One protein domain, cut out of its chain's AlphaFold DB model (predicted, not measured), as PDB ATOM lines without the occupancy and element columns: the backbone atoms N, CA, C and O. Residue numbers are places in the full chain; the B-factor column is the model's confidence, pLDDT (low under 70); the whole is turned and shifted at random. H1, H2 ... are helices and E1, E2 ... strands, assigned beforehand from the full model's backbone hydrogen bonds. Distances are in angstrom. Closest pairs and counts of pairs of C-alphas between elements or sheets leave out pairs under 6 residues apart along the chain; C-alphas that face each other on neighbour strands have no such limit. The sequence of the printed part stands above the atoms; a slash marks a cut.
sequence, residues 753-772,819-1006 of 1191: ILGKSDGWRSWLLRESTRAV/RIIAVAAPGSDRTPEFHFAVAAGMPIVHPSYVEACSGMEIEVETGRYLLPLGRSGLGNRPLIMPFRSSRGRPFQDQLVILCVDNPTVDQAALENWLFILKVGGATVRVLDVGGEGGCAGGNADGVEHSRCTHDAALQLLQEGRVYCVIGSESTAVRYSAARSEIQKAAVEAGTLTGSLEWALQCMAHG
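AT A GLANCE: This is residues 753 to 772 and 819 to 1006 of the 1191 residues of the protein "BRCT domain-containing protein" of Ectocarpus sp. CCAP 1310/34 (UniProt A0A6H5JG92). You are looking at a four-stranded parallel sheet with helices over both faces, H5 and H6 over one and H4 and H7 over the other. H2 packs on H4 and H7, H1 packs on H4, and beyond them E1, H3 and the hairpin E2 and E3 lie away from the sheet, with H3 at one far end of the whole and H5 at the other. The printed part has 208 residues, with seven named helices and seven named strands in the order H1 E1 H2 H3 E2 E3 E4 H4 E5 H5 E6 H6 E7 H7; the sheet runs E5 E4 E6 E7, and the class is mixed. It is compact, with a radius of gyration of the C-alphas of 18.7 A, yet elongated, spanning 61 by 39 by 36 A.

IN THESE COORDINATES: Find C-alpha 758 at (217.567, 155.095, 208.262); from there H1 runs 21.9 A to residue 772. E1 is residues 819 to 824, H2 832 to 839, H3 848 to 856, E2 868 to 871 and E3 878 to 880. Find C-alpha 895 at (224.539, 176.940, 200.501), where E4 begins, 16.0 A long to residue 900. H4, residues 907 to 919, is 18.2 A long, and E5, 923 to 928, is 16.7 A. Then come H5, 950 to 958, E6, 962 to 966, H6, 977 to 988 and 16.4 A long, E7, 992 to 995, and H7, 996 to 1005, ending at (241.042, 170.655, 207.488).

HOW THE PARTS SIT: In the sheet, these backbone pairs of neighbour strands are within hydrogen-bond range: N 896 and O 923 of E4 and E5 at 2.8 A, N 963 and O 895 of E6 and E4 at 2.8 A, and N 966 and O 994 of E6 and E7 at 2.8 A. E4, H4, E5 and E6, H6, E7 are strand-helix-strand units, parallel neighbours with a helix between, with right-handed crossovers. H5 and H6 touch at Leu 954 and Ala 985, C-alphas 4.9 A apart. H2 touches H4 at Phe 836 and Ile 916, 5.2 A between C-alphas. In the hairpin E2 and E3, N 869 and O 879 are 2.7 A apart. E1 pairs with no named strand. Every O i to N i+4 pair is within range in H2 to H7, and 10 of 11 in H1.

THE WHOLE: The C-alphas of Met 856 and Asp 951, 62.0 A apart, are the two farthest. Residues 773 to 818 are not printed, and 17.0 A separates C-alphas 772 and 819. The links H3 to E2, E3 to E4 and E5 to H5 are long. Mean pLDDT of the printed part is 82.8; 36 residues are under 70, among them 930 to 947.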
ATOM      1  N   ILE A 753     226.169 152.936 207.996       89.94
ATOM      2  CA  ILE A 753     225.674 154.253 207.565       89.94
ATOM      3  C   ILE A 753     225.182 154.210 206.110       89.94
ATOM      4  O   ILE A 753     224.427 155.084 205.669       89.94
ATOM      5  N   LEU A 754     225.616 153.200 205.352       85.25
ATOM      6  CA  LEU A 754     225.329 153.046 203.925       85.25
ATOM      7  C   LEU A 754     224.289 151.948 203.670       85.25
ATOM      8  O   LEU A 754     223.597 151.985 202.656       85.25
ATOM      9  N   GLY A 755     224.136 151.011 204.608       85.94
ATOM     10  CA  GLY A 755     222.980 150.124 204.687       85.94
ATOM     11  C   GLY A 755     221.660 150.875 204.911       85.94
ATOM     12  O   GLY A 755     221.629 152.023 205.356       85.94
ATOM     13  N   LYS A 756     220.543 150.190 204.634       77.06
ATOM     14  CA  LYS A 756     219.160 150.714 204.668       77.06
ATOM     15  C   LYS A 756     218.601 150.976 206.084       77.06
ATOM     16  O   LYS A 756     217.412 150.804 206.328       77.06
ATOM     17  N   SER A 757     219.455 151.301 207.051       74.69
ATOM     18  CA  SER A 757     219.079 151.563 208.445       74.69
ATOM     19  C   SER A 757     218.951 153.064 208.702       74.69
ATOM     20  O   SER A 757     219.818 153.684 209.324       74.69
ATOM     21  N   ASP A 758     217.838 153.645 208.245       71.94
ATOM     22  CA  ASP A 758     217.567 155.095 208.262       71.94
ATOM     23  C   ASP A 758     217.675 155.739 209.651       71.94
ATOM     24  O   ASP A 758     217.989 156.926 209.779       71.94
ATOM     25  N   GLY A 759     217.472 154.946 210.710       85.31
ATOM     26  CA  GLY A 759     217.656 155.359 212.100       85.31
ATOM     27  C   GLY A 759     219.048 155.930 212.382       85.31
ATOM     28  O   GLY A 759     219.145 156.971 213.031       85.31
ATOM     29  N   TRP A 760     220.116 155.330 211.838       84.50
ATOM     30  CA  TRP A 760     221.479 155.849 212.013       84.50
ATOM     31  C   TRP A 760     221.692 157.150 211.246       84.50
ATOM     32  O   TRP A 760     222.186 158.114 211.827       84.50
ATOM     33  N   ARG A 761     221.247 157.236 209.984       84.69
ATOM     34  CA  ARG A 761     221.316 158.479 209.190       84.69
ATOM     35  C   ARG A 761     220.582 159.633 209.892       84.69
ATOM     36  O   ARG A 761     221.135 160.723 210.045       84.69
ATOM     37  N   SER A 762     219.383 159.362 210.406       83.50
ATOM     38  CA  SER A 762     218.548 160.326 211.137       83.50
ATOM     39  C   SER A 762     219.146 160.745 212.484       83.50
ATOM     40  O   SER A 762     219.109 161.925 212.839       83.50
ATOM     41  N   TRP A 763     219.711 159.798 213.244       87.38
ATOM     42  CA  TRP A 763     220.393 160.078 214.512       87.38
ATOM     43  C   TRP A 763     221.647 160.923 214.285       87.38
ATOM     44  O   TRP A 763     221.829 161.933 214.957       87.38
ATOM     45  N   LEU A 764     222.464 160.570 213.287       84.31
ATOM     46  CA  LEU A 764     223.705 161.268 212.958       84.31
ATOM     47  C   LEU A 764     223.452 162.713 212.522       84.31
ATOM     48  O   LEU A 764     224.118 163.613 213.027       84.31
ATOM     49  N   LEU A 765     222.454 162.971 211.669       84.50
ATOM     50  CA  LEU A 765     222.068 164.341 211.303       84.50
ATOM     51  C   LEU A 765     221.611 165.157 212.523       84.50
ATOM     52  O   LEU A 765     222.024 166.309 212.674       84.50
ATOM     53  N   ARG A 766     220.819 164.553 213.422       85.50
ATOM     54  CA  ARG A 766     220.289 165.192 214.639       85.50
ATOM     55  C   ARG A 766     221.366 165.484 215.684       85.50
ATOM     56  O   ARG A 766     221.386 166.575 216.249       85.50
ATOM     57  N   GLU A 767     222.260 164.536 215.945       82.50
ATOM     58  CA  GLU A 767     223.375 164.749 216.872       82.50
ATOM     59  C   GLU A 767     224.423 165.687 216.261       82.50
ATOM     60  O   GLU A 767     225.093 166.432 216.978       82.50
ATOM     61  N   SER A 768     224.456 165.791 214.926       72.62
ATOM     62  CA  SER A 768     225.143 166.890 214.268       72.62
ATOM     63  C   SER A 768     224.500 168.250 214.610       72.62
ATOM     64  O   SER A 768     225.205 169.108 215.139       72.62
ATOM     65  N   THR A 769     223.211 168.501 214.356       75.50
ATOM     66  CA  THR A 769     222.651 169.863 214.513       75.50
ATOM     67  C   THR A 769     222.668 170.331 215.968       75.50
ATOM     68  O   THR A 769     222.980 171.490 216.241       75.50
ATOM     69  N   ARG A 770     222.475 169.408 216.918       75.81
ATOM     70  CA  ARG A 770     222.664 169.647 218.359       75.81
ATOM     71  C   ARG A 770     224.047 170.193 218.714       75.81
ATOM     72  O   ARG A 770     224.139 171.130 219.505       75.81
ATOM     73  N   ALA A 771     225.114 169.644 218.131       59.03
ATOM     74  CA  ALA A 771     226.476 170.093 218.416       59.03
ATOM     75  C   ALA A 771     226.727 171.552 217.985       59.03
ATOM     76  O   ALA A 771     227.535 172.235 218.611       59.03
ATOM     77  N   VAL A 772     226.006 172.049 216.970       51.69
ATOM     78  CA  VAL A 772     226.047 173.467 216.570       51.69
ATOM     79  C   VAL A 772     225.373 174.328 217.638       51.69
ATOM     80  O   VAL A 772     226.020 175.209 218.204       51.69
ATOM     81  N   ARG A 819     229.157 157.115 222.003       94.44
ATOM     82  CA  ARG A 819     230.340 157.717 221.384       94.44
ATOM     83  C   ARG A 819     230.656 156.964 220.098       94.44
ATOM     84  O   ARG A 819     230.853 155.757 220.144       94.44
ATOM     85  N   ILE A 820     230.760 157.658 218.968       95.75
ATOM     86  CA  ILE A 820     231.092 157.013 217.690       95.75
ATOM     87  C   ILE A 820     232.574 157.201 217.342       95.75
ATOM     88  O   ILE A 820     233.142 158.281 217.519       95.75
ATOM     89  N   ILE A 821     233.192 156.130 216.847       96.94
ATOM     90  CA  ILE A 821     234.539 156.101 216.265       96.94
ATOM     91  C   ILE A 821     234.479 155.451 214.874       96.94
ATOM     92  O   ILE A 821     233.573 154.666 214.589       96.94
ATOM     93  N   ALA A 822     235.463 155.724 214.019       97.25
ATOM     94  CA  ALA A 822     235.611 155.024 212.742       97.25
ATOM     95  C   ALA A 822     236.889 154.181 212.747       97.25
ATOM     96  O   ALA A 822     237.968 154.694 213.032       97.25
ATOM     97  N   VAL A 823     236.781 152.895 212.419       96.88
ATOM     98  CA  VAL A 823     237.921 152.000 212.202       96.88
ATOM     99  C   VAL A 823     238.126 151.858 210.697       96.88
ATOM    100  O   VAL A 823     237.272 151.332 209.983       96.88
ATOM    101  N   ALA A 824     239.262 152.349 210.215       96.50
ATOM    102  CA  ALA A 824     239.567 152.482 208.795       96.50
ATOM    103  C   ALA A 824     240.806 151.668 208.403       96.50
ATOM    104  O   ALA A 824     241.720 151.489 209.210       96.50
ATOM    105  N   ALA A 825     240.865 151.186 207.162       95.81
ATOM    106  CA  ALA A 825     242.082 150.590 206.614       95.81
ATOM    107  C   ALA A 825     243.076 151.682 206.150       95.81
ATOM    108  O   ALA A 825     242.654 152.734 205.665       95.81
ATOM    109  N   PRO A 826     244.403 151.460 206.223       92.81
ATOM    110  CA  PRO A 826     245.361 152.306 205.512       92.81
ATOM    111  C   PRO A 826     245.025 152.356 204.013       92.81
ATOM    112  O   PRO A 826     244.922 151.314 203.373       92.81
ATOM    113  N   GLY A 827     244.838 153.557 203.461       91.00
ATOM    114  CA  GLY A 827     244.405 153.740 202.068       91.00
ATOM    115  C   GLY A 827     242.892 153.644 201.833       91.00
ATOM    116  O   GLY A 827     242.464 153.686 200.685       91.00
ATOM    117  N   SER A 828     242.059 153.569 202.880       90.94
ATOM    118  CA  SER A 828     240.604 153.753 202.749       90.94
ATOM    119  C   SER A 828     240.181 155.227 202.701       90.94
ATOM    120  O   SER A 828     239.027 155.532 202.996       90.94
ATOM    121  N   ASP A 829     241.091 156.156 202.400       90.69
ATOM    122  CA  ASP A 829     240.840 157.598 202.505       90.69
ATOM    123  C   ASP A 829     239.791 158.116 201.506       90.69
ATOM    124  O   ASP A 829     239.252 159.202 201.699       90.69
ATOM    125  N   ARG A 830     239.453 157.293 200.502       88.50
ATOM    126  CA  ARG A 830     238.443 157.548 199.466       88.50
ATOM    127  C   ARG A 830     237.069 156.893 199.681       88.50
ATOM    128  O   ARG A 830     236.209 157.039 198.812       88.50
ATOM    129  N   THR A 831     236.837 156.123 200.754       94.56
ATOM    130  CA  THR A 831     235.531 155.444 200.919       94.56
ATOM    131  C   THR A 831     234.476 156.378 201.526       94.56
ATOM    132  O   THR A 831     234.812 157.219 202.364       94.56
ATOM    133  N   PRO A 832     233.188 156.257 201.148       94.12
ATOM    134  CA  PRO A 832     232.123 157.106 201.688       94.12
ATOM    135  C   PRO A 832     232.000 157.055 203.220       94.12
ATOM    136  O   PRO A 832     231.707 158.083 203.827       94.12
ATOM    137  N   GLU A 833     232.292 155.925 203.874       95.81
ATOM    138  CA  GLU A 833     232.333 155.839 205.343       95.81
ATOM    139  C   GLU A 833     233.477 156.675 205.943       95.81
ATOM    140  O   GLU A 833     233.312 157.292 206.998       95.81
ATOM    141  N   PHE A 834     234.630 156.729 205.266       95.56
ATOM    142  CA  PHE A 834     235.771 157.549 205.670       95.56
ATOM    143  C   PHE A 834     235.477 159.037 205.475       95.56
ATOM    144  O   PHE A 834     235.644 159.822 206.407       95.56
ATOM    145  N   HIS A 835     234.972 159.423 204.298       94.81
ATOM    146  CA  HIS A 835     234.547 160.796 204.008       94.81
ATOM    147  C   HIS A 835     233.505 161.289 205.023       94.81
ATOM    148  O   HIS A 835     233.624 162.398 205.545       94.81
ATOM    149  N   PHE A 836     232.524 160.443 205.357       95.31
ATOM    150  CA  PHE A 836     231.545 160.726 206.399       95.31
ATOM    151  C   PHE A 836     232.204 160.930 207.773       95.31
ATOM    152  O   PHE A 836     231.922 161.924 208.443       95.31
ATOM    153  N   ALA A 837     233.106 160.037 208.194       95.50
ATOM    154  CA  ALA A 837     233.786 160.160 209.483       95.50
ATOM    155  C   ALA A 837     234.636 161.444 209.574       95.50
ATOM    156  O   ALA A 837     234.670 162.088 210.626       95.50
ATOM    157  N   VAL A 838     235.258 161.865 208.464       94.62
ATOM    158  CA  VAL A 838     235.953 163.159 208.353       94.62
ATOM    159  C   VAL A 838     234.978 164.333 208.493       94.62
ATOM    160  O   VAL A 838     235.247 165.242 209.280       94.62
ATOM    161  N   ALA A 839     233.848 164.307 207.778       94.62
ATOM    162  CA  ALA A 839     232.818 165.351 207.817       94.62
ATOM    163  C   ALA A 839     232.195 165.515 209.213       94.62
ATOM    164  O   ALA A 839     232.024 166.634 209.693       94.62
ATOM    165  N   ALA A 840     231.925 164.398 209.891       94.19
ATOM    166  CA  ALA A 840     231.401 164.358 211.253       94.19
ATOM    167  C   ALA A 840     232.451 164.691 212.335       94.19
ATOM    168  O   ALA A 840     232.108 164.791 213.512       94.19
ATOM    169  N   GLY A 841     233.733 164.837 211.971       93.88
ATOM    170  CA  GLY A 841     234.828 165.081 212.916       93.88
ATOM    171  C   GLY A 841     235.141 163.896 213.842       93.88
ATOM    172  O   GLY A 841     235.743 164.091 214.898       93.88
ATOM    173  N   MET A 842     234.731 162.681 213.472       94.62
ATOM    174  CA  MET A 842     234.881 161.472 214.284       94.62
ATOM    175  C   MET A 842     236.339 160.991 214.322       94.62
ATOM    176  O   MET A 842     237.031 161.055 213.305       94.62
ATOM    177  N   PRO A 843     236.832 160.455 215.455       95.62
ATOM    178  CA  PRO A 843     238.182 159.908 215.524       95.62
ATOM    179  C   PRO A 843     238.302 158.669 214.624       95.62
ATOM    180  O   PRO A 843     237.680 157.635 214.882       95.62
ATOM    181  N   ILE A 844     239.120 158.785 213.575       96.31
ATOM    182  CA  ILE A 844     239.424 157.697 212.643       96.31
ATOM    183  C   ILE A 844     240.679 156.969 213.123       96.31
ATOM    184  O   ILE A 844     241.758 157.559 213.166       96.31
ATOM    185  N   VAL A 845     240.547 155.694 213.484       97.38
ATOM    186  CA  VAL A 845     241.614 154.855 214.044       97.38
ATOM    187  C   VAL A 845     241.947 153.657 213.153       97.38
ATOM    188  O   VAL A 845     241.109 153.131 212.424       97.38
ATOM    189  N   HIS A 846     243.196 153.207 213.233       97.62
ATOM    190  CA  HIS A 846     243.689 151.991 212.594       97.62
ATOM    191  C   HIS A 846     243.086 150.730 213.254       97.62
ATOM    192  O   HIS A 846     242.836 150.754 214.463       97.62
ATOM    193  N   PRO A 847     242.911 149.588 212.554       97.94
ATOM    194  CA  PRO A 847     242.220 148.424 213.115       97.94
ATOM    195  C   PRO A 847     242.950 147.775 214.296       97.94
ATOM    196  O   PRO A 847     242.311 147.147 215.139       97.94
ATOM    197  N   SER A 848     244.259 148.016 214.440       97.56
ATOM    198  CA  SER A 848     245.017 147.620 215.635       97.56
ATOM    199  C   SER A 848     244.547 148.303 216.931       97.56
ATOM    200  O   SER A 848     244.932 147.854 218.006       97.56
ATOM    201  N   TYR A 849     243.689 149.330 216.862       97.88
ATOM    202  CA  TYR A 849     242.945 149.855 218.014       97.88
ATOM    203  C   TYR A 849     242.033 148.788 218.633       97.88
ATOM    204  O   TYR A 849     242.082 148.535 219.837       97.88
ATOM    205  N   VAL A 850     241.233 148.125 217.791       97.62
ATOM    206  CA  VAL A 850     240.303 147.062 218.201       97.62
ATOM    207  C   VAL A 850     241.092 145.877 218.756       97.62
ATOM    208  O   VAL A 850     240.716 145.291 219.767       97.62
ATOM    209  N   GLU A 851     242.235 145.563 218.145       97.06
ATOM    210  CA  GLU A 851     243.125 144.494 218.609       97.06
ATOM    211  C   GLU A 851     243.825 144.830 219.932       97.06
ATOM    212  O   GLU A 851     244.021 143.938 220.753       97.06
ATOM    213  N   ALA A 852     244.150 146.104 220.183       97.12
ATOM    214  CA  ALA A 852     244.696 146.550 221.460       97.12
ATOM    215  C   ALA A 852     243.650 146.474 222.583       97.12
ATOM    216  O   ALA A 852     243.931 145.887 223.627       97.12
ATOM    217  N   CYS A 853     242.428 146.964 222.346       97.19
ATOM    218  CA  CYS A 853     241.318 146.833 223.299       97.19
ATOM    219  C   CYS A 853     240.996 145.350 223.577       97.19
ATOM    220  O   CYS A 853     240.834 144.950 224.727       97.19
ATOM    221  N   SER A 854     241.013 144.502 222.541       96.19
ATOM    222  CA  SER A 854     240.851 143.046 222.669       96.19
ATOM    223  C   SER A 854     242.026 142.324 223.337       96.19
ATOM    224  O   SER A 854     241.849 141.191 223.775       96.19
ATOM    225  N   GLY A 855     243.212 142.931 223.388       95.19
ATOM    226  CA  GLY A 855     244.396 142.375 224.047       95.19
ATOM    227  C   GLY A 855     244.594 142.850 225.488       95.19
ATOM    228  O   GLY A 855     245.440 142.294 226.188       95.19
ATOM    229  N   MET A 856     243.855 143.878 225.919       92.75
ATOM    230  CA  MET A 856     243.970 144.499 227.246       92.75
ATOM    231  C   MET A 856     242.687 144.429 228.090       92.75
ATOM    232  O   MET A 856     242.750 144.741 229.273       92.75
ATOM    233  N   GLU A 857     241.544 144.050 227.504       92.25
ATOM    234  CA  GLU A 857     240.216 143.999 228.155       92.25
ATOM    235  C   GLU A 857     239.725 145.354 228.725       92.25
ATOM    236  O   GLU A 857     238.728 145.412 229.441       92.25
ATOM    237  N   ILE A 858     240.375 146.462 228.346       94.12
ATOM    238  CA  ILE A 858     240.039 147.851 228.703       94.12
ATOM    239  C   ILE A 858     240.013 148.740 227.451       94.12
ATOM    240  O   ILE A 858     240.642 148.411 226.442       94.12
ATOM    241  N   GLU A 859     239.313 149.880 227.504       95.19
ATOM    242  CA  GLU A 859     239.424 150.882 226.438       95.19
ATOM    243  C   GLU A 859     240.842 151.470 226.415       95.19
ATOM    244  O   GLU A 859     241.368 151.919 227.436       95.19
ATOM    245  N   VAL A 860     241.457 151.491 225.232       96.75
ATOM    246  CA  VAL A 860     242.770 152.104 225.006       96.75
ATOM    247  C   VAL A 860     242.588 153.516 224.438       96.75
ATOM    248  O   VAL A 860     241.637 153.805 223.723       96.75
ATOM    249  N   GLU A 861     243.516 154.424 224.730       95.69
ATOM    250  CA  GLU A 861     243.502 155.798 224.215       95.69
ATOM    251  C   GLU A 861     243.564 155.848 222.669       95.69
ATOM    252  O   GLU A 861     244.599 155.548 222.063       95.69
ATOM    253  N   THR A 862     242.481 156.301 222.021       95.44
ATOM    254  CA  THR A 862     242.361 156.421 220.547       95.44
ATOM    255  C   THR A 862     243.478 157.242 219.901       95.44
ATOM    256  O   THR A 862     243.881 156.945 218.776       95.44
ATOM    257  N   GLY A 863     244.027 158.237 220.608       94.50
ATOM    258  CA  GLY A 863     245.091 159.121 220.117       94.50
ATOM    259  C   GLY A 863     246.362 158.402 219.658       94.50
ATOM    260  O   GLY A 863     247.063 158.908 218.787       94.50
ATOM    261  N   ARG A 864     246.632 157.194 220.171       95.25
ATOM    262  CA  ARG A 864     247.788 156.366 219.771       95.25
ATOM    263  C   ARG A 864     247.569 155.581 218.477       95.25
ATOM    264  O   ARG A 864     248.518 155.008 217.951       95.25
ATOM    265  N   TYR A 865     246.331 155.542 217.987       96.94
ATOM    266  CA  TYR A 865     245.893 154.721 216.859       96.94
ATOM    267  C   TYR A 865     245.265 155.543 215.730       96.94
ATOM    268  O   TYR A 865     244.797 154.953 214.759       96.94
ATOM    269  N   LEU A 866     245.234 156.878 215.836       95.69
ATOM    270  CA  LEU A 866     244.655 157.734 214.802       95.69
ATOM    271  C   LEU A 866     245.355 157.553 213.452       95.69
ATOM    272  O   LEU A 866     246.583 157.596 213.355       95.69
ATOM    273  N   LEU A 867     244.551 157.414 212.400       94.94
ATOM    274  CA  LEU A 867     245.021 157.431 211.022       94.94
ATOM    275  C   LEU A 867     245.144 158.872 210.498       94.94
ATOM    276  O   LEU A 867     244.351 159.742 210.872       94.94
ATOM    277  N   PRO A 868     246.110 159.146 209.602       92.00
ATOM    278  CA  PRO A 868     246.085 160.357 208.797       92.00
ATOM    279  C   PRO A 868     244.922 160.301 207.793       92.00
ATOM    280  O   PRO A 868     244.638 159.257 207.204       92.00
ATOM    281  N   LEU A 869     244.291 161.449 207.563       87.44
ATOM    282  CA  LEU A 869     243.189 161.701 206.632       87.44
ATOM    283  C   LEU A 869     243.656 161.749 205.164       87.44
ATOM    284  O   LEU A 869     243.327 162.682 204.436       87.44
ATOM    285  N   GLY A 870     244.506 160.808 204.757       83.50
ATOM    286  CA  GLY A 870     245.194 160.865 203.467       83.50
ATOM    287  C   GLY A 870     246.263 161.967 203.400       83.50
ATOM    288  O   GLY A 870     246.813 162.410 204.420       83.50
ATOM    289  N   ARG A 871     246.598 162.394 202.176       78.56
ATOM    290  CA  ARG A 871     247.593 163.447 201.897       78.56
ATOM    291  C   ARG A 871     246.913 164.762 201.524       78.56
ATOM    292  O   ARG A 871     245.993 164.781 200.720       78.56
ATOM    293  N   SER A 872     247.425 165.874 202.044       76.44
ATOM    294  CA  SER A 872     246.977 167.215 201.663       76.44
ATOM    295  C   SER A 872     247.392 167.551 200.229       76.44
ATOM    296  O   SER A 872     248.587 167.489 199.915       76.44
ATOM    297  N   GLY A 873     246.445 167.998 199.396       70.56
ATOM    298  CA  GLY A 873     246.750 168.612 198.096       70.56
ATOM    299  C   GLY A 873     247.703 169.807 198.231       70.56
ATOM    300  O   GLY A 873     248.653 169.926 197.464       70.56
ATOM    301  N   LEU A 874     247.561 170.587 199.312       68.88
ATOM    302  CA  LEU A 874     248.400 171.742 199.672       68.88
ATOM    303  C   LEU A 874     249.866 171.410 200.054       68.88
ATOM    304  O   LEU A 874     250.547 172.249 200.646       68.88
ATOM    305  N   GLY A 875     250.379 170.209 199.760       69.44
ATOM    306  CA  GLY A 875     251.820 169.937 199.876       69.44
ATOM    307  C   GLY A 875     252.249 168.501 200.177       69.44
ATOM    308  O   GLY A 875     253.288 168.324 200.811       69.44
ATOM    309  N   ASN A 876     251.477 167.476 199.793       73.88
ATOM    310  CA  ASN A 876     251.802 166.045 199.968       73.88
ATOM    311  C   ASN A 876     251.985 165.569 201.433       73.88
ATOM    312  O   ASN A 876     252.338 164.415 201.678       73.88
ATOM    313  N   ARG A 877     251.738 166.434 202.427       80.38
ATOM    314  CA  ARG A 877     251.863 166.113 203.861       80.38
ATOM    315  C   ARG A 877     250.653 165.305 204.347       80.38
ATOM    316  O   ARG A 877     249.538 165.613 203.924       80.38
ATOM    317  N   PRO A 878     250.827 164.327 205.255       80.19
ATOM    318  CA  PRO A 878     249.701 163.613 205.852       80.19
ATOM    319  C   PRO A 878     248.834 164.572 206.679       80.19
ATOM    320  O   PRO A 878     249.346 165.299 207.535       80.19
ATOM    321  N   LEU A 879     247.522 164.570 206.442       80.75
ATOM    322  CA  LEU A 879     246.574 165.375 207.213       80.75
ATOM    323  C   LEU A 879     246.218 164.652 208.511       80.75
ATOM    324  O   LEU A 879     245.382 163.761 208.523       80.75
ATOM    325  N   ILE A 880     246.842 165.010 209.629       78.50
ATOM    326  CA  ILE A 880     246.517 164.396 210.926       78.50
ATOM    327  C   ILE A 880     245.289 165.091 211.532       78.50
ATOM    328  O   ILE A 880     245.232 166.322 211.580       78.50
ATOM    329  N   MET A 881     244.326 164.313 212.039       72.75
ATOM    330  CA  MET A 881     243.220 164.825 212.859       72.75
ATOM    331  C   MET A 881     243.763 165.601 214.079       72.75
ATOM    332  O   MET A 881     244.381 164.990 214.954       72.75
ATOM    333  N   PRO A 882     243.520 166.922 214.210       64.94
ATOM    334  CA  PRO A 882     243.803 167.634 215.444       64.94
ATOM    335  C   PRO A 882     242.811 167.163 216.516       64.94
ATOM    336  O   PRO A 882     241.602 167.199 216.306       64.94
ATOM    337  N   PHE A 883     243.329 166.742 217.671       55.56
ATOM    338  CA  PHE A 883     242.608 166.005 218.723       55.56
ATOM    339  C   PHE A 883     241.579 166.831 219.534       55.56
ATOM    340  O   PHE A 883     241.413 166.618 220.732       55.56
ATOM    341  N   ARG A 884     240.943 167.850 218.940       56.94
ATOM    342  CA  ARG A 884     240.077 168.803 219.653       56.94
ATOM    343  C   ARG A 884     238.639 168.751 219.148       56.94
ATOM    344  O   ARG A 884     238.386 168.867 217.954       56.94
ATOM    345  N   SER A 885     237.713 168.661 220.100       53.03
ATOM    346  CA  SER A 885     236.253 168.533 219.960       53.03
ATOM    347  C   SER A 885     235.538 169.777 219.404       53.03
ATOM    348  O   SER A 885     234.378 170.020 219.715       53.03
ATOM    349  N   SER A 886     236.242 170.603 218.631       65.38
ATOM    350  CA  SER A 886     235.767 171.880 218.099       65.38
ATOM    351  C   SER A 886     236.351 172.135 216.706       65.38
ATOM    352  O   SER A 886     236.849 173.224 216.413       65.38
ATOM    353  N   ARG A 887     236.350 171.107 215.845       75.50
ATOM    354  CA  ARG A 887     236.488 171.329 214.401       75.50
ATOM    355  C   ARG A 887     235.301 172.168 213.941       75.50
ATOM    356  O   ARG A 887     234.160 171.824 214.243       75.50
ATOM    357  N   GLY A 888     235.575 173.244 213.212       83.38
ATOM    358  CA  GLY A 888     234.524 173.962 212.512       83.38
ATOM    359  C   GLY A 888     233.917 173.049 211.452       83.38
ATOM    360  O   GLY A 888     234.633 172.329 210.753       83.38
ATOM    361  N   ARG A 889     232.594 173.093 211.317       92.25
ATOM    362  CA  ARG A 889     231.926 172.604 210.113       92.25
ATOM    363  C   ARG A 889     232.313 173.535 208.972       92.25
ATOM    364  O   ARG A 889     231.983 174.718 209.055       92.25
ATOM    365  N   PRO A 890     233.042 173.064 207.947       92.19
ATOM    366  CA  PRO A 890     233.550 173.949 206.904       92.19
ATOM    367  C   PRO A 890     232.430 174.633 206.118       92.19
ATOM    368  O   PRO A 890     232.649 175.722 205.606       92.19
ATOM    369  N   PHE A 891     231.246 174.019 206.050       94.94
ATOM    370  CA  PHE A 891     230.106 174.526 205.291       94.94
ATOM    371  C   PHE A 891     228.960 175.022 206.178       94.94
ATOM    372  O   PHE A 891     227.852 175.190 205.681       94.94
ATOM    373  N   GLN A 892     229.206 175.264 207.474       94.12
ATOM    374  CA  GLN A 892     228.179 175.798 208.372       94.12
ATOM    375  C   GLN A 892     227.604 177.103 207.815       94.12
ATOM    376  O   GLN A 892     228.354 178.030 207.505       94.12
ATOM    377  N   ASP A 893     226.281 177.156 207.694       91.75
ATOM    378  CA  ASP A 893     225.521 178.298 207.172       91.75
ATOM    379  C   ASP A 893     225.920 178.712 205.735       91.75
ATOM    380  O   ASP A 893     225.799 179.884 205.366       91.75
ATOM    381  N   GLN A 894     226.417 177.758 204.933       92.88
ATOM    382  CA  GLN A 894     226.697 177.926 203.502       92.88
ATOM    383  C   GLN A 894     225.706 177.114 202.657       92.88
ATOM    384  O   GLN A 894     225.353 175.983 203.011       92.88
ATOM    385  N   LEU A 895     225.302 177.668 201.511       93.31
ATOM    386  CA  LEU A 895     224.539 176.940 200.501       93.31
ATOM    387  C   LEU A 895     225.517 176.263 199.535       93.31
ATOM    388  O   LEU A 895     226.228 176.930 198.792       93.31
ATOM    389  N   VAL A 896     225.560 174.936 199.526       94.25
ATOM    390  CA  VAL A 896     226.318 174.166 198.538       94.25
ATOM    391  C   VAL A 896     225.377 173.753 197.412       94.25
ATOM    392  O   VAL A 896     224.413 173.023 197.633       94.25
ATOM    393  N   ILE A 897     225.671 174.199 196.195       92.69
ATOM    394  CA  ILE A 897     225.067 173.641 194.986       92.69
ATOM    395  C   ILE A 897     225.944 172.468 194.556       92.69
ATOM    396  O   ILE A 897     227.127 172.658 194.277       92.69
ATOM    397  N   LEU A 898     225.373 171.264 194.530       93.81
ATOM    398  CA  LEU A 898     226.029 170.049 194.054       93.81
ATOM    399  C   LEU A 898     225.566 169.747 192.624       93.81
ATOM    400  O   LEU A 898     224.391 169.462 192.390       93.81
ATOM    401  N   CYS A 899     226.495 169.808 191.674       90.88
ATOM    402  CA  CYS A 899     226.229 169.572 190.255       90.88
ATOM    403  C   CYS A 899     226.697 168.166 189.873       90.88
ATOM    404  O   CYS A 899     227.889 167.868 190.009       90.88
ATOM    405  N   VAL A 900     225.788 167.316 189.390       87.75
ATOM    406  CA  VAL A 900     226.102 165.935 188.986       87.75
ATOM    407  C   VAL A 900     225.643 165.683 187.556       87.75
ATOM    408  O   VAL A 900     224.477 165.873 187.213       87.75
ATOM    409  N   ASP A 901     226.576 165.220 186.731       83.75
ATOM    410  CA  ASP A 901     226.309 164.790 185.365       83.75
ATOM    411  C   ASP A 901     225.601 163.420 185.391       83.75
ATOM    412  O   ASP A 901     226.222 162.405 185.690       83.75
ATOM    413  N   ASN A 902     224.300 163.404 185.074       82.12
ATOM    414  CA  ASN A 902     223.410 162.230 185.087       82.12
ATOM    415  C   ASN A 902     223.285 161.519 186.463       82.12
ATOM    416  O   ASN A 902     223.886 160.462 186.680       82.12
ATOM    417  N   PRO A 903     222.429 162.021 187.377       79.50
ATOM    418  CA  PRO A 903     222.255 161.440 188.710       79.50
ATOM    419  C   PRO A 903     221.708 160.003 188.698       79.50
ATOM    420  O   PRO A 903     221.910 159.277 189.665       79.50
ATOM    421  N   THR A 904     221.062 159.549 187.616       82.19
ATOM    422  CA  THR A 904     220.440 158.209 187.563       82.19
ATOM    423  C   THR A 904     221.447 157.056 187.603       82.19
ATOM    424  O   THR A 904     221.105 155.969 188.065       82.19
ATOM    425  N   VAL A 905     222.687 157.282 187.151       79.38
ATOM    426  CA  VAL A 905     223.752 156.261 187.133       79.38
ATOM    427  C   VAL A 905     224.387 156.097 188.515       79.38
ATOM    428  O   VAL A 905     224.666 154.979 188.936       79.38
ATOM    429  N   ASP A 906     224.563 157.208 189.233       83.69
ATOM    430  CA  ASP A 906     225.329 157.296 190.481       83.69
ATOM    431  C   ASP A 906     224.480 157.789 191.674       83.69
ATOM    432  O   ASP A 906     225.000 158.359 192.634       83.69
ATOM    433  N   GLN A 907     223.163 157.541 191.656       89.75
ATOM    434  CA  GLN A 907     222.196 158.003 192.669       89.75
ATOM    435  C   GLN A 907     222.651 157.719 194.113       89.75
ATOM    436  O   GLN A 907     222.600 158.596 194.974       89.75
ATOM    437  N   ALA A 908     223.179 156.520 194.381       89.81
ATOM    438  CA  ALA A 908     223.692 156.160 195.703       89.81
ATOM    439  C   ALA A 908     224.951 156.961 196.103       89.81
ATOM    440  O   ALA A 908     225.154 157.251 197.283       89.81
ATOM    441  N   ALA A 909     225.799 157.348 195.145       89.81
ATOM    442  CA  ALA A 909     226.937 158.225 195.403       89.81
ATOM    443  C   ALA A 909     226.477 159.674 195.635       89.81
ATOM    444  O   ALA A 909     226.964 160.312 196.568       89.81
ATOM    445  N   LEU A 910     225.503 160.166 194.859       91.62
ATOM    446  CA  LEU A 910     224.856 161.468 195.059       91.62
ATOM    447  C   LEU A 910     224.226 161.575 196.459       91.62
ATOM    448  O   LEU A 910     224.517 162.525 197.183       91.62
ATOM    449  N   GLU A 911     223.435 160.589 196.884       92.69
ATOM    450  CA  GLU A 911     222.854 160.533 198.235       92.69
ATOM    451  C   GLU A 911     223.921 160.545 199.334       92.69
ATOM    452  O   GLU A 911     223.796 161.274 200.323       92.69
ATOM    453  N   ASN A 912     225.002 159.782 199.154       93.19
ATOM    454  CA  ASN A 912     226.111 159.771 200.100       93.19
ATOM    455  C   ASN A 912     226.810 161.141 200.161       93.19
ATOM    456  O   ASN A 912     227.085 161.622 201.258       93.19
ATOM    457  N   TRP A 913     227.037 161.815 199.028       94.31
ATOM    458  CA  TRP A 913     227.600 163.171 198.999       94.31
ATOM    459  C   TRP A 913     226.676 164.218 199.621       94.31
ATOM    460  O   TRP A 913     227.142 165.039 200.411       94.31
ATOM    461  N   LEU A 914     225.371 164.158 199.344       94.50
ATOM    462  CA  LEU A 914     224.353 164.993 199.988       94.50
ATOM    463  C   LEU A 914     224.389 164.839 201.509       94.50
ATOM    464  O   LEU A 914     224.369 165.832 202.237       94.50
ATOM    465  N   PHE A 915     224.474 163.601 201.994       94.62
ATOM    466  CA  PHE A 915     224.558 163.287 203.416       94.62
ATOM    467  C   PHE A 915     225.871 163.792 204.039       94.62
ATOM    468  O   PHE A 915     225.838 164.484 205.056       94.62
ATOM    469  N   ILE A 916     227.016 163.530 203.400       95.44
ATOM    470  CA  ILE A 916     228.351 163.985 203.830       95.44
ATOM    471  C   ILE A 916     228.416 165.520 203.924       95.44
ATOM    472  O   ILE A 916     228.875 166.054 204.933       95.44
ATOM    473  N   LEU A 917     227.914 166.242 202.917       95.81
ATOM    474  CA  LEU A 917     227.903 167.710 202.898       95.81
ATOM    475  C   LEU A 917     226.970 168.296 203.973       95.81
ATOM    476  O   LEU A 917     227.387 169.202 204.697       95.81
ATOM    477  N   LYS A 918     225.757 167.740 204.145       95.44
ATOM    478  CA  LYS A 918     224.825 168.125 205.227       95.44
ATOM    479  C   LYS A 918     225.453 167.931 206.614       95.44
ATOM    480  O   LYS A 918     225.347 168.798 207.477       95.44
ATOM    481  N   VAL A 919     226.182 166.833 206.818       94.75
ATOM    482  CA  VAL A 919     226.929 166.543 208.058       94.75
ATOM    483  C   VAL A 919     228.096 167.524 208.257       94.75
ATOM    484  O   VAL A 919     228.312 168.003 209.370       94.75
ATOM    485  N   GLY A 920     228.774 167.912 207.170       95.25
ATOM    486  CA  GLY A 920     229.766 168.993 207.123       95.25
ATOM    487  C   GLY A 920     229.209 170.413 207.335       95.25
ATOM    488  O   GLY A 920     229.984 171.374 207.298       95.25
ATOM    489  N   GLY A 921     227.899 170.549 207.584       95.38
ATOM    490  CA  GLY A 921     227.198 171.790 207.931       95.38
ATOM    491  C   GLY A 921     226.448 172.475 206.786       95.38
ATOM    492  O   GLY A 921     225.801 173.487 207.044       95.38
ATOM    493  N   ALA A 922     226.522 171.952 205.559       95.69
ATOM    494  CA  ALA A 922     225.946 172.594 204.379       95.69
ATOM    495  C   ALA A 922     224.418 172.461 204.307       95.69
ATOM    496  O   ALA A 922     223.867 171.369 204.475       95.69
ATOM    497  N   THR A 923     223.746 173.529 203.882       94.19
ATOM    498  CA  THR A 923     222.482 173.387 203.148       94.19
ATOM    499  C   THR A 923     222.843 172.964 201.729       94.19
ATOM    500  O   THR A 923     223.673 173.621 201.110       94.19
ATOM    501  N   VAL A 924     222.271 171.876 201.200       94.44
ATOM    502  CA  VAL A 924     222.653 171.354 199.872       94.44
ATOM    503  C   VAL A 924     221.461 171.349 198.922       94.44
ATOM    504  O   VAL A 924     220.458 170.697 199.216       94.44
ATOM    505  N   ARG A 925     221.600 172.025 197.776       92.31
ATOM    506  CA  ARG A 925     220.717 171.899 196.604       92.31
ATOM    507  C   ARG A 925     221.421 171.054 195.537       92.31
ATOM    508  O   ARG A 925     222.636 171.154 195.383       92.31
ATOM    509  N   VAL A 926     220.670 170.233 194.805       91.81
ATOM    510  CA  VAL A 926     221.177 169.474 193.647       91.81
ATOM    511  C   VAL A 926     220.710 170.170 192.381       91.81
ATOM    512  O   VAL A 926     219.546 170.544 192.296       91.81
ATOM    513  N   LEU A 927     221.595 170.310 191.395       88.12
ATOM    514  CA  LEU A 927     221.204 170.703 190.043       88.12
ATOM    515  C   LEU A 927     221.420 169.527 189.095       88.12
ATOM    516  O   LEU A 927     222.550 169.067 188.919       88.12
ATOM    517  N   ASP A 928     220.319 169.047 188.511       82.00
ATOM    518  CA  ASP A 928     220.334 167.999 187.495       82.00
ATOM    519  C   ASP A 928     220.577 168.604 186.102       82.00
ATOM    520  O   ASP A 928     220.021 169.637 185.708       82.00
ATOM    521  N   VAL A 929     221.446 167.916 185.376       71.38
ATOM    522  CA  VAL A 929     221.966 168.222 184.048       71.38
ATOM    523  C   VAL A 929     221.170 167.509 182.944       71.38
ATOM    524  O   VAL A 929     221.137 167.992 181.815       71.38
ATOM    525  N   GLY A 930     220.548 166.358 183.231       62.03
ATOM    526  CA  GLY A 930     220.147 165.376 182.209       62.03
ATOM    527  C   GLY A 930     218.740 165.506 181.607       62.03
ATOM    528  O   GLY A 930     218.385 164.731 180.722       62.03
ATOM    529  N   GLY A 931     217.910 166.432 182.090       57.88
ATOM    530  CA  GLY A 931     216.459 166.422 181.857       57.88
ATOM    531  C   GLY A 931     215.953 166.908 180.486       57.88
ATOM    532  O   GLY A 931     215.162 167.850 180.452       57.88
ATOM    533  N   GLU A 932     216.296 166.264 179.363       51.59
ATOM    534  CA  GLU A 932     215.723 166.554 178.022       51.59
ATOM    535  C   GLU A 932     214.267 166.047 177.813       51.59
ATOM    536  O   GLU A 932     213.882 165.576 176.747       51.59
ATOM    537  N   GLY A 933     213.393 166.171 178.815       45.88
ATOM    538  CA  GLY A 933     211.969 165.830 178.684       45.88
ATOM    539  C   GLY A 933     211.236 165.794 180.023       45.88
ATOM    540  O   GLY A 933     211.828 165.406 181.016       45.88
ATOM    541  N   GLY A 934     209.976 166.250 180.058       41.69
ATOM    542  CA  GLY A 934     209.039 166.082 181.185       41.69
ATOM    543  C   GLY A 934     209.402 166.737 182.531       41.69
ATOM    544  O   GLY A 934     210.288 166.282 183.242       41.69
ATOM    545  N   CYS A 935     208.634 167.743 182.959       34.38
ATOM    546  CA  CYS A 935     208.632 168.178 184.361       34.38
ATOM    547  C   CYS A 935     207.569 167.384 185.138       34.38
ATOM    548  O   CYS A 935     206.399 167.760 185.134       34.38
ATOM    549  N   ALA A 936     207.963 166.286 185.789       37.75
ATOM    550  CA  ALA A 936     207.093 165.506 186.671       37.75
ATOM    551  C   ALA A 936     207.366 165.880 188.140       37.75
ATOM    552  O   ALA A 936     208.393 165.510 188.703       37.75
ATOM    553  N   GLY A 937     206.465 166.651 188.754       40.47
ATOM    554  CA  GLY A 937     206.642 167.160 190.117       40.47
ATOM    555  C   GLY A 937     206.415 166.098 191.198       40.47
ATOM    556  O   GLY A 937     205.289 165.928 191.656       40.47
ATOM    557  N   GLY A 938     207.482 165.421 191.630       40.03
ATOM    558  CA  GLY A 938     207.497 164.568 192.824       40.03
ATOM    559  C   GLY A 938     208.242 165.249 193.974       40.03
ATOM    560  O   GLY A 938     209.436 165.507 193.857       40.03
ATOM    561  N   ASN A 939     207.552 165.552 195.076       41.00
ATOM    562  CA  ASN A 939     208.115 166.308 196.199       41.00
ATOM    563  C   ASN A 939     208.215 165.416 197.451       41.00
ATOM    564  O   ASN A 939     207.193 165.133 198.076       41.00
ATOM    565  N   ALA A 940     209.424 164.940 197.775       35.00
ATOM    566  CA  ALA A 940     209.669 163.953 198.839       35.00
ATOM    567  C   ALA A 940     210.654 164.446 199.921       35.00
ATOM    568  O   ALA A 940     210.261 164.613 201.072       35.00
ATOM    569  N   ASP A 941     211.910 164.736 199.556       50.16
ATOM    570  CA  ASP A 941     213.018 164.939 200.516       50.16
ATOM    571  C   ASP A 941     213.621 166.361 200.528       50.16
ATOM    572  O   ASP A 941     214.756 166.576 200.967       50.16
ATOM    573  N   GLY A 942     212.891 167.354 200.007       55.78
ATOM    574  CA  GLY A 942     213.371 168.742 199.917       55.78
ATOM    575  C   GLY A 942     214.551 168.943 198.954       55.78
ATOM    576  O   GLY A 942     215.265 169.937 199.050       55.78
ATOM    577  N   VAL A 943     214.775 167.995 198.037       55.03
ATOM    578  CA  VAL A 943     215.737 168.119 196.935       55.03
ATOM    579  C   VAL A 943     214.985 168.612 195.700       55.03
ATOM    580  O   VAL A 943     214.356 167.833 194.983       55.03
ATOM    581  N   GLU A 944     215.021 169.922 195.471       57.31
ATOM    582  CA  GLU A 944     214.383 170.575 194.323       57.31
ATOM    583  C   GLU A 944     215.128 170.225 193.024       57.31
ATOM    584  O   GLU A 944     216.163 170.808 192.712       57.31
ATOM    585  N   HIS A 945     214.605 169.268 192.251       59.25
ATOM    586  CA  HIS A 945     215.171 168.863 190.959       59.25
ATOM    587  C   HIS A 945     214.791 169.867 189.855       59.25
ATOM    588  O   HIS A 945     213.997 169.579 188.957       59.25
ATOM    589  N   SER A 946     215.331 171.086 189.932       62.19
ATOM    590  CA  SER A 946     215.186 172.090 188.875       62.19
ATOM    591  C   SER A 946     216.110 171.780 187.696       62.19
ATOM    592  O   SER A 946     217.300 171.529 187.896       62.19
ATOM    593  N   ARG A 947     215.597 171.880 186.459       69.50
ATOM    594  CA  ARG A 947     216.442 171.865 185.254       69.50
ATOM    595  C   ARG A 947     217.433 173.017 185.314       69.50
ATOM    596  O   ARG A 947     217.023 174.174 185.413       69.50
ATOM    597  N   CYS A 948     218.715 172.712 185.180       74.00
ATOM    598  CA  CYS A 948     219.742 173.732 185.267       74.00
ATOM    599  C   CYS A 948     219.905 174.539 183.964       74.00
ATOM    600  O   CYS A 948     220.805 174.277 183.166       74.00
ATOM    601  N   THR A 949     219.062 175.555 183.757       85.25
ATOM    602  CA  THR A 949     219.380 176.631 182.804       85.25
ATOM    603  C   THR A 949     220.453 177.554 183.386       85.25
ATOM    604  O   THR A 949     220.615 177.645 184.605       85.25
ATOM    605  N   HIS A 950     221.175 178.260 182.513       87.25
ATOM    606  CA  HIS A 950     222.155 179.270 182.919       87.25
ATOM    607  C   HIS A 950     221.532 180.321 183.853       87.25
ATOM    608  O   HIS A 950     222.064 180.572 184.931       87.25
ATOM    609  N   ASP A 951     220.362 180.847 183.485       88.38
ATOM    610  CA  ASP A 951     219.657 181.888 184.241       88.38
ATOM    611  C   ASP A 951     219.173 181.389 185.612       88.38
ATOM    612  O   ASP A 951     219.264 182.115 186.599       88.38
ATOM    613  N   ALA A 952     218.711 180.133 185.709       85.25
ATOM    614  CA  ALA A 952     218.298 179.535 186.981       85.25
ATOM    615  C   ALA A 952     219.498 179.283 187.908       85.25
ATOM    616  O   ALA A 952     219.421 179.558 189.105       85.25
ATOM    617  N   ALA A 953     220.628 178.819 187.361       86.19
ATOM    618  CA  ALA A 953     221.874 178.729 188.115       86.19
ATOM    619  C   ALA A 953     222.321 180.117 188.594       86.19
ATOM    620  O   ALA A 953     222.625 180.287 189.771       86.19
ATOM    621  N   LEU A 954     222.311 181.119 187.708       90.69
ATOM    622  CA  LEU A 954     222.700 182.494 188.012       90.69
ATOM    623  C   LEU A 954     221.819 183.104 189.111       90.69
ATOM    624  O   LEU A 954     222.353 183.678 190.056       90.69
ATOM    625  N   GLN A 955     220.498 182.911 189.045       89.56
ATOM    626  CA  GLN A 955     219.556 183.333 190.085       89.56
ATOM    627  C   GLN A 955     219.883 182.682 191.437       89.56
ATOM    628  O   GLN A 955     220.024 183.389 192.431       89.56
ATOM    629  N   LEU A 956     220.070 181.357 191.475       86.19
ATOM    630  CA  LEU A 956     220.428 180.635 192.703       86.19
ATOM    631  C   LEU A 956     221.771 181.103 193.283       86.19
ATOM    632  O   LEU A 956     221.911 181.199 194.497       86.19
ATOM    633  N   LEU A 957     222.755 181.413 192.435       88.69
ATOM    634  CA  LEU A 957     224.067 181.924 192.849       88.69
ATOM    635  C   LEU A 957     223.983 183.371 193.377       88.69
ATOM    636  O   LEU A 957     224.708 183.728 194.307       88.69
ATOM    637  N   GLN A 958     223.063 184.182 192.844       89.19
ATOM    638  CA  GLN A 958     222.777 185.544 193.314       89.19
ATOM    639  C   GLN A 958     222.073 185.594 194.686       89.19
ATOM    640  O   GLN A 958     222.137 186.631 195.344       89.19
ATOM    641  N   GLU A 959     221.482 184.493 195.177       81.62
ATOM    642  CA  GLU A 959     220.939 184.404 196.552       81.62
ATOM    643  C   GLU A 959     222.034 184.525 197.641       81.62
ATOM    644  O   GLU A 959     221.741 184.860 198.790       81.62
ATOM    645  N   GLY A 960     223.312 184.344 197.275       70.69
ATOM    646  CA  GLY A 960     224.471 184.665 198.112       70.69
ATOM    647  C   GLY A 960     224.955 183.540 199.040       70.69
ATOM    648  O   GLY A 960     224.251 182.581 199.339       70.69
ATOM    649  N   ARG A 961     226.224 183.645 199.481       68.50
ATOM    650  CA  ARG A 961     226.971 182.594 200.225       68.50
ATOM    651  C   ARG A 961     226.863 181.189 199.612       68.50
ATOM    652  O   ARG A 961     226.842 180.176 200.319       68.50
ATOM    653  N   VAL A 962     226.814 181.141 198.287       78.50
ATOM    654  CA  VAL A 962     226.761 179.891 197.543       78.50
ATOM    655  C   VAL A 962     228.175 179.385 197.272       78.50
ATOM    656  O   VAL A 962     229.087 180.166 197.013       78.50
ATOM    657  N   TYR A 963     228.352 178.069 197.311       81.12
ATOM    658  CA  TYR A 963     229.539 177.377 196.821       81.12
ATOM    659  C   TYR A 963     229.103 176.333 195.801       81.12
ATOM    660  O   TYR A 963     228.317 175.437 196.112       81.12
ATOM    661  N   CYS A 964     229.610 176.444 194.576       80.62
ATOM    662  CA  CYS A 964     229.300 175.501 193.510       80.62
ATOM    663  C   CYS A 964     230.297 174.337 193.559       80.62
ATOM    664  O   CYS A 964     231.435 174.466 193.103       80.62
ATOM    665  N   VAL A 965     229.876 173.204 194.122       78.69
ATOM    666  CA  VAL A 965     230.647 171.959 194.135       78.69
ATOM    667  C   VAL A 965     230.288 171.149 192.895       78.69
ATOM    668  O   VAL A 965     229.220 170.549 192.790       78.69
ATOM    669  N   ILE A 966     231.215 171.137 191.945       78.38
ATOM    670  CA  ILE A 966     231.096 170.393 190.697       78.38
ATOM    671  C   ILE A 966     231.563 168.954 190.948       78.38
ATOM    672  O   ILE A 966     232.625 168.721 191.543       78.38
ATOM    673  N   GLY A 967     230.758 167.985 190.504       75.38
ATOM    674  CA  GLY A 967     231.095 166.567 190.533       75.38
ATOM    675  C   GLY A 967     232.421 166.260 189.831       75.38
ATOM    676  O   GLY A 967     232.856 166.972 188.923       75.38
ATOM    677  N   SER A 968     233.087 165.188 190.257       63.16
ATOM    678  CA  SER A 968     234.255 164.668 189.542       63.16
ATOM    679  C   SER A 968     233.871 164.275 188.118       63.16
ATOM    680  O   SER A 968     232.820 163.672 187.915       63.16
ATOM    681  N   GLU A 969     234.743 164.554 187.152       57.19
ATOM    682  CA  GLU A 969     234.578 164.057 185.783       57.19
ATOM    683  C   GLU A 969     234.507 162.529 185.788       57.19
ATOM    684  O   GLU A 969     235.487 161.851 186.100       57.19
ATOM    685  N   SER A 970     233.343 161.984 185.426       48.62
ATOM    686  CA  SER A 970     233.255 160.591 185.004       48.62
ATOM    687  C   SER A 970     234.059 160.473 183.713       48.62
ATOM    688  O   SER A 970     233.700 161.067 182.696       48.62
ATOM    689  N   THR A 971     235.187 159.759 183.767       41.00
ATOM    690  CA  THR A 971     236.318 159.855 182.818       41.00
ATOM    691  C   THR A 971     236.041 159.309 181.407       41.00
ATOM    692  O   THR A 971     236.971 158.971 180.678       41.00
ATOM    693  N   ALA A 972     234.771 159.172 181.030       42.06
ATOM    694  CA  ALA A 972     234.294 158.662 179.747       42.06
ATOM    695  C   ALA A 972     233.174 159.520 179.117       42.06
ATOM    696  O   ALA A 972     232.762 159.236 177.992       42.06
ATOM    697  N   VAL A 973     232.662 160.547 179.809       46.69
ATOM    698  CA  VAL A 973     231.521 161.355 179.340       46.69
ATOM    699  C   VAL A 973     231.993 162.734 178.875       46.69
ATOM    700  O   VAL A 973     232.868 163.350 179.480       46.69
ATOM    701  N   ARG A 974     231.416 163.218 177.767       56.31
ATOM    702  CA  ARG A 974     231.683 164.556 177.212       56.31
ATOM    703  C   ARG A 974     231.373 165.641 178.247       56.31
ATOM    704  O   ARG A 974     230.423 165.495 179.011       56.31
ATOM    705  N   TYR A 975     232.103 166.757 178.184       57.91
ATOM    706  CA  TYR A 975     231.764 167.990 178.902       57.91
ATOM    707  C   TYR A 975     230.275 168.316 178.728       57.91
ATOM    708  O   TYR A 975     229.824 168.565 177.606       57.91
ATOM    709  N   SER A 976     229.504 168.281 179.818       76.12
ATOM    710  CA  SER A 976     228.073 168.554 179.739       76.12
ATOM    711  C   SER A 976     227.833 170.051 179.547       76.12
ATOM    712  O   SER A 976     228.497 170.900 180.153       76.12
ATOM    713  N   ALA A 977     226.867 170.391 178.689       78.88
ATOM    714  CA  ALA A 977     226.538 171.785 178.407       78.88
ATOM    715  C   ALA A 977     226.101 172.524 179.685       78.88
ATOM    716  O   ALA A 977     226.553 173.639 179.935       78.88
ATOM    717  N   ALA A 978     225.311 171.875 180.547       78.12
ATOM    718  CA  ALA A 978     224.884 172.471 181.809       78.12
ATOM    719  C   ALA A 978     226.053 172.696 182.782       78.12
ATOM    720  O   ALA A 978     226.101 173.752 183.399       78.12
ATOM    721  N   ARG A 979     227.046 171.795 182.887       84.38
ATOM    722  CA  ARG A 979     228.247 172.058 183.703       84.38
ATOM    723  C   ARG A 979     229.011 173.290 183.211       84.38
ATOM    724  O   ARG A 979     229.454 174.089 184.034       84.38
ATOM    725  N   SER A 980     229.114 173.477 181.893       86.56
ATOM    726  CA  SER A 980     229.675 174.701 181.303       86.56
ATOM    727  C   SER A 980     228.843 175.941 181.660       86.56
ATOM    728  O   SER A 980     229.401 176.941 182.110       86.56
ATOM    729  N   GLU A 981     227.515 175.883 181.529       87.50
ATOM    730  CA  GLU A 981     226.630 177.014 181.847       87.50
ATOM    731  C   GLU A 981     226.555 177.346 183.347       87.50
ATOM    732  O   GLU A 981     226.451 178.523 183.696       87.50
ATOM    733  N   ILE A 982     226.679 176.354 184.236       87.44
ATOM    734  CA  ILE A 982     226.814 176.545 185.688       87.44
ATOM    735  C   ILE A 982     228.155 177.198 186.008       87.44
ATOM    736  O   ILE A 982     228.207 178.160 186.770       87.44
ATOM    737  N   GLN A 983     229.253 176.707 185.426       89.25
ATOM    738  CA  GLN A 983     230.579 177.283 185.646       89.25
ATOM    739  C   GLN A 983     230.644 178.732 185.130       89.25
ATOM    740  O   GLN A 983     231.223 179.590 185.795       89.25
ATOM    741  N   LYS A 984     229.983 179.024 184.003       90.50
ATOM    742  CA  LYS A 984     229.774 180.377 183.467       90.50
ATOM    743  C   LYS A 984     228.928 181.242 184.413       90.50
ATOM    744  O   LYS A 984     229.364 182.336 184.757       90.50
ATOM    745  N   ALA A 985     227.794 180.737 184.909       91.12
ATOM    746  CA  ALA A 985     226.948 181.440 185.880       91.12
ATOM    747  C   ALA A 985     227.681 181.727 187.201       91.12
ATOM    748  O   ALA A 985     227.531 182.804 187.771       91.12
ATOM    749  N   ALA A 986     228.518 180.801 187.678       90.25
ATOM    750  CA  ALA A 986     229.322 180.993 188.882       90.25
ATOM    751  C   ALA A 986     230.408 182.057 188.684       90.25
ATOM    752  O   ALA A 986     230.591 182.897 189.561       90.25
ATOM    753  N   VAL A 987     231.074 182.085 187.524       89.69
ATOM    754  CA  VAL A 987     232.011 183.167 187.169       89.69
ATOM    755  C   VAL A 987     231.297 184.522 187.098       89.69
ATOM    756  O   VAL A 987     231.817 185.504 187.626       89.69
ATOM    757  N   GLU A 988     230.101 184.577 186.508       93.06
ATOM    758  CA  GLU A 988     229.301 185.802 186.378       93.06
ATOM    759  C   GLU A 988     228.768 186.314 187.728       93.06
ATOM    760  O   GLU A 988     228.878 187.502 188.029       93.06
ATOM    761  N   ALA A 989     228.307 185.417 188.604       90.62
ATOM    762  CA  ALA A 989     227.931 185.729 189.985       90.62
ATOM    763  C   ALA A 989     229.133 186.008 190.916       90.62
ATOM    764  O   ALA A 989     228.943 186.179 192.122       90.62
ATOM    765  N   GLY A 990     230.377 185.976 190.417       89.81
ATOM    766  CA  GLY A 990     231.593 186.099 191.236       89.81
ATOM    767  C   GLY A 990     231.748 185.001 192.301       89.81
ATOM    768  O   GLY A 990     232.457 185.186 193.291       89.81
ATOM    769  N   THR A 991     231.060 183.875 192.117       88.81
ATOM    770  CA  THR A 991     230.914 182.785 193.081       88.81
ATOM    771  C   THR A 991     231.996 181.720 192.910       88.81
ATOM    772  O   THR A 991     232.438 181.393 191.810       88.81
ATOM    773  N   LEU A 992     232.430 181.156 194.035       87.94
ATOM    774  CA  LEU A 992     233.526 180.200 194.097       87.94
ATOM    775  C   LEU A 992     233.070 178.800 193.650       87.94
ATOM    776  O   LEU A 992     232.184 178.191 194.257       87.94
ATOM    777  N   THR A 993     233.715 178.280 192.604       90.62
ATOM    778  CA  THR A 993     233.600 176.885 192.161       90.62
ATOM    779  C   THR A 993     234.680 176.016 192.807       90.62
ATOM    780  O   THR A 993     235.831 176.426 192.969       90.62
ATOM    781  N   GLY A 994     234.314 174.791 193.174       92.00
ATOM    782  CA  GLY A 994     235.216 173.786 193.729       92.00
ATOM    783  C   GLY A 994     234.846 172.387 193.246       92.00
ATOM    784  O   GLY A 994     233.747 172.159 192.752       92.00
ATOM    785  N   SER A 995     235.767 171.438 193.384       92.12
ATOM    786  CA  SER A 995     235.502 170.018 193.134       92.12
ATOM    787  C   SER A 995     235.071 169.296 194.416       92.12
ATOM    788  O   SER A 995     235.262 169.800 195.527       92.12
ATOM    789  N   LEU A 996     234.569 168.065 194.284       91.44
ATOM    790  CA  LEU A 996     234.371 167.157 195.427       91.44
ATOM    791  C   LEU A 996     235.647 166.994 196.280       91.44
ATOM    792  O   LEU A 996     235.573 166.976 197.505       91.44
ATOM    793  N   GLU A 997     236.826 166.957 195.650       90.75
ATOM    794  CA  GLU A 997     238.131 166.894 196.329       90.75
ATOM    795  C   GLU A 997     238.430 168.168 197.146       90.75
ATOM    796  O   GLU A 997     238.885 168.082 198.285       90.75
ATOM    797  N   TRP A 998     238.103 169.359 196.628       92.56
ATOM    798  CA  TRP A 998     238.173 170.597 197.419       92.56
ATOM    799  C   TRP A 998     237.244 170.532 198.639       92.56
ATOM    800  O   TRP A 998     237.635 170.940 199.739       92.56
ATOM    801  N   ALA A 999     236.044 169.962 198.482       94.00
ATOM    802  CA  ALA A 999     235.113 169.806 199.591       94.00
ATOM    803  C   ALA A 999     235.636 168.819 200.654       94.00
ATOM    804  O   ALA A 999     235.582 169.122 201.851       94.00
ATOM    805  N   LEU A1000     236.228 167.692 200.230       92.25
ATOM    806  CA  LEU A1000     236.949 166.770 201.116       92.25
ATOM    807  C   LEU A1000     238.072 167.477 201.867       92.25
ATOM    808  O   LEU A1000     238.161 167.319 203.080       92.25
ATOM    809  N   GLN A1001     238.890 168.295 201.201       91.88
ATOM    810  CA  GLN A1001     239.971 169.022 201.868       91.88
ATOM    811  C   GLN A1001     239.445 170.038 202.890       91.88
ATOM    812  O   GLN A1001     240.011 170.140 203.980       91.88
ATOM    813  N   CYS A1002     238.331 170.726 202.626       93.50
ATOM    814  CA  CYS A1002     237.694 171.601 203.618       93.50
ATOM    815  C   CYS A1002     237.259 170.822 204.877       93.50
ATOM    816  O   CYS A1002     237.536 171.238 206.007       93.50
ATOM    817  N   MET A1003     236.653 169.642 204.705       93.50
ATOM    818  CA  MET A1003     236.276 168.757 205.819       93.50
ATOM    819  C   MET A1003     237.506 168.151 206.511       93.50
ATOM    820  O   MET A1003     237.587 168.152 207.739       93.50
ATOM    821  N   ALA A1004     238.528 167.737 205.762       90.44
ATOM    822  CA  ALA A1004     239.784 167.204 206.283       90.44
ATOM    823  C   ALA A1004     240.613 168.257 207.035       90.44
ATOM    824  O   ALA A1004     241.329 167.899 207.970       90.44
ATOM    825  N   HIS A1005     240.465 169.546 206.723       90.06
ATOM    826  CA  HIS A1005     241.042 170.655 207.488       90.06
ATOM    827  C   HIS A1005     240.133 171.192 208.613       90.06
ATOM    828  O   HIS A1005     240.640 171.881 209.499       90.06
ATOM    829  N   GLY A1006     238.829 170.880 208.624       91.31
ATOM    830  CA  GLY A1006     237.868 171.401 209.611       91.31
ATOM    831  C   GLY A1006     237.630 172.913 209.496       91.31
ATOM    832  O   GLY A1006     237.434 173.586 210.511       91.31
TER     833      GLY A1006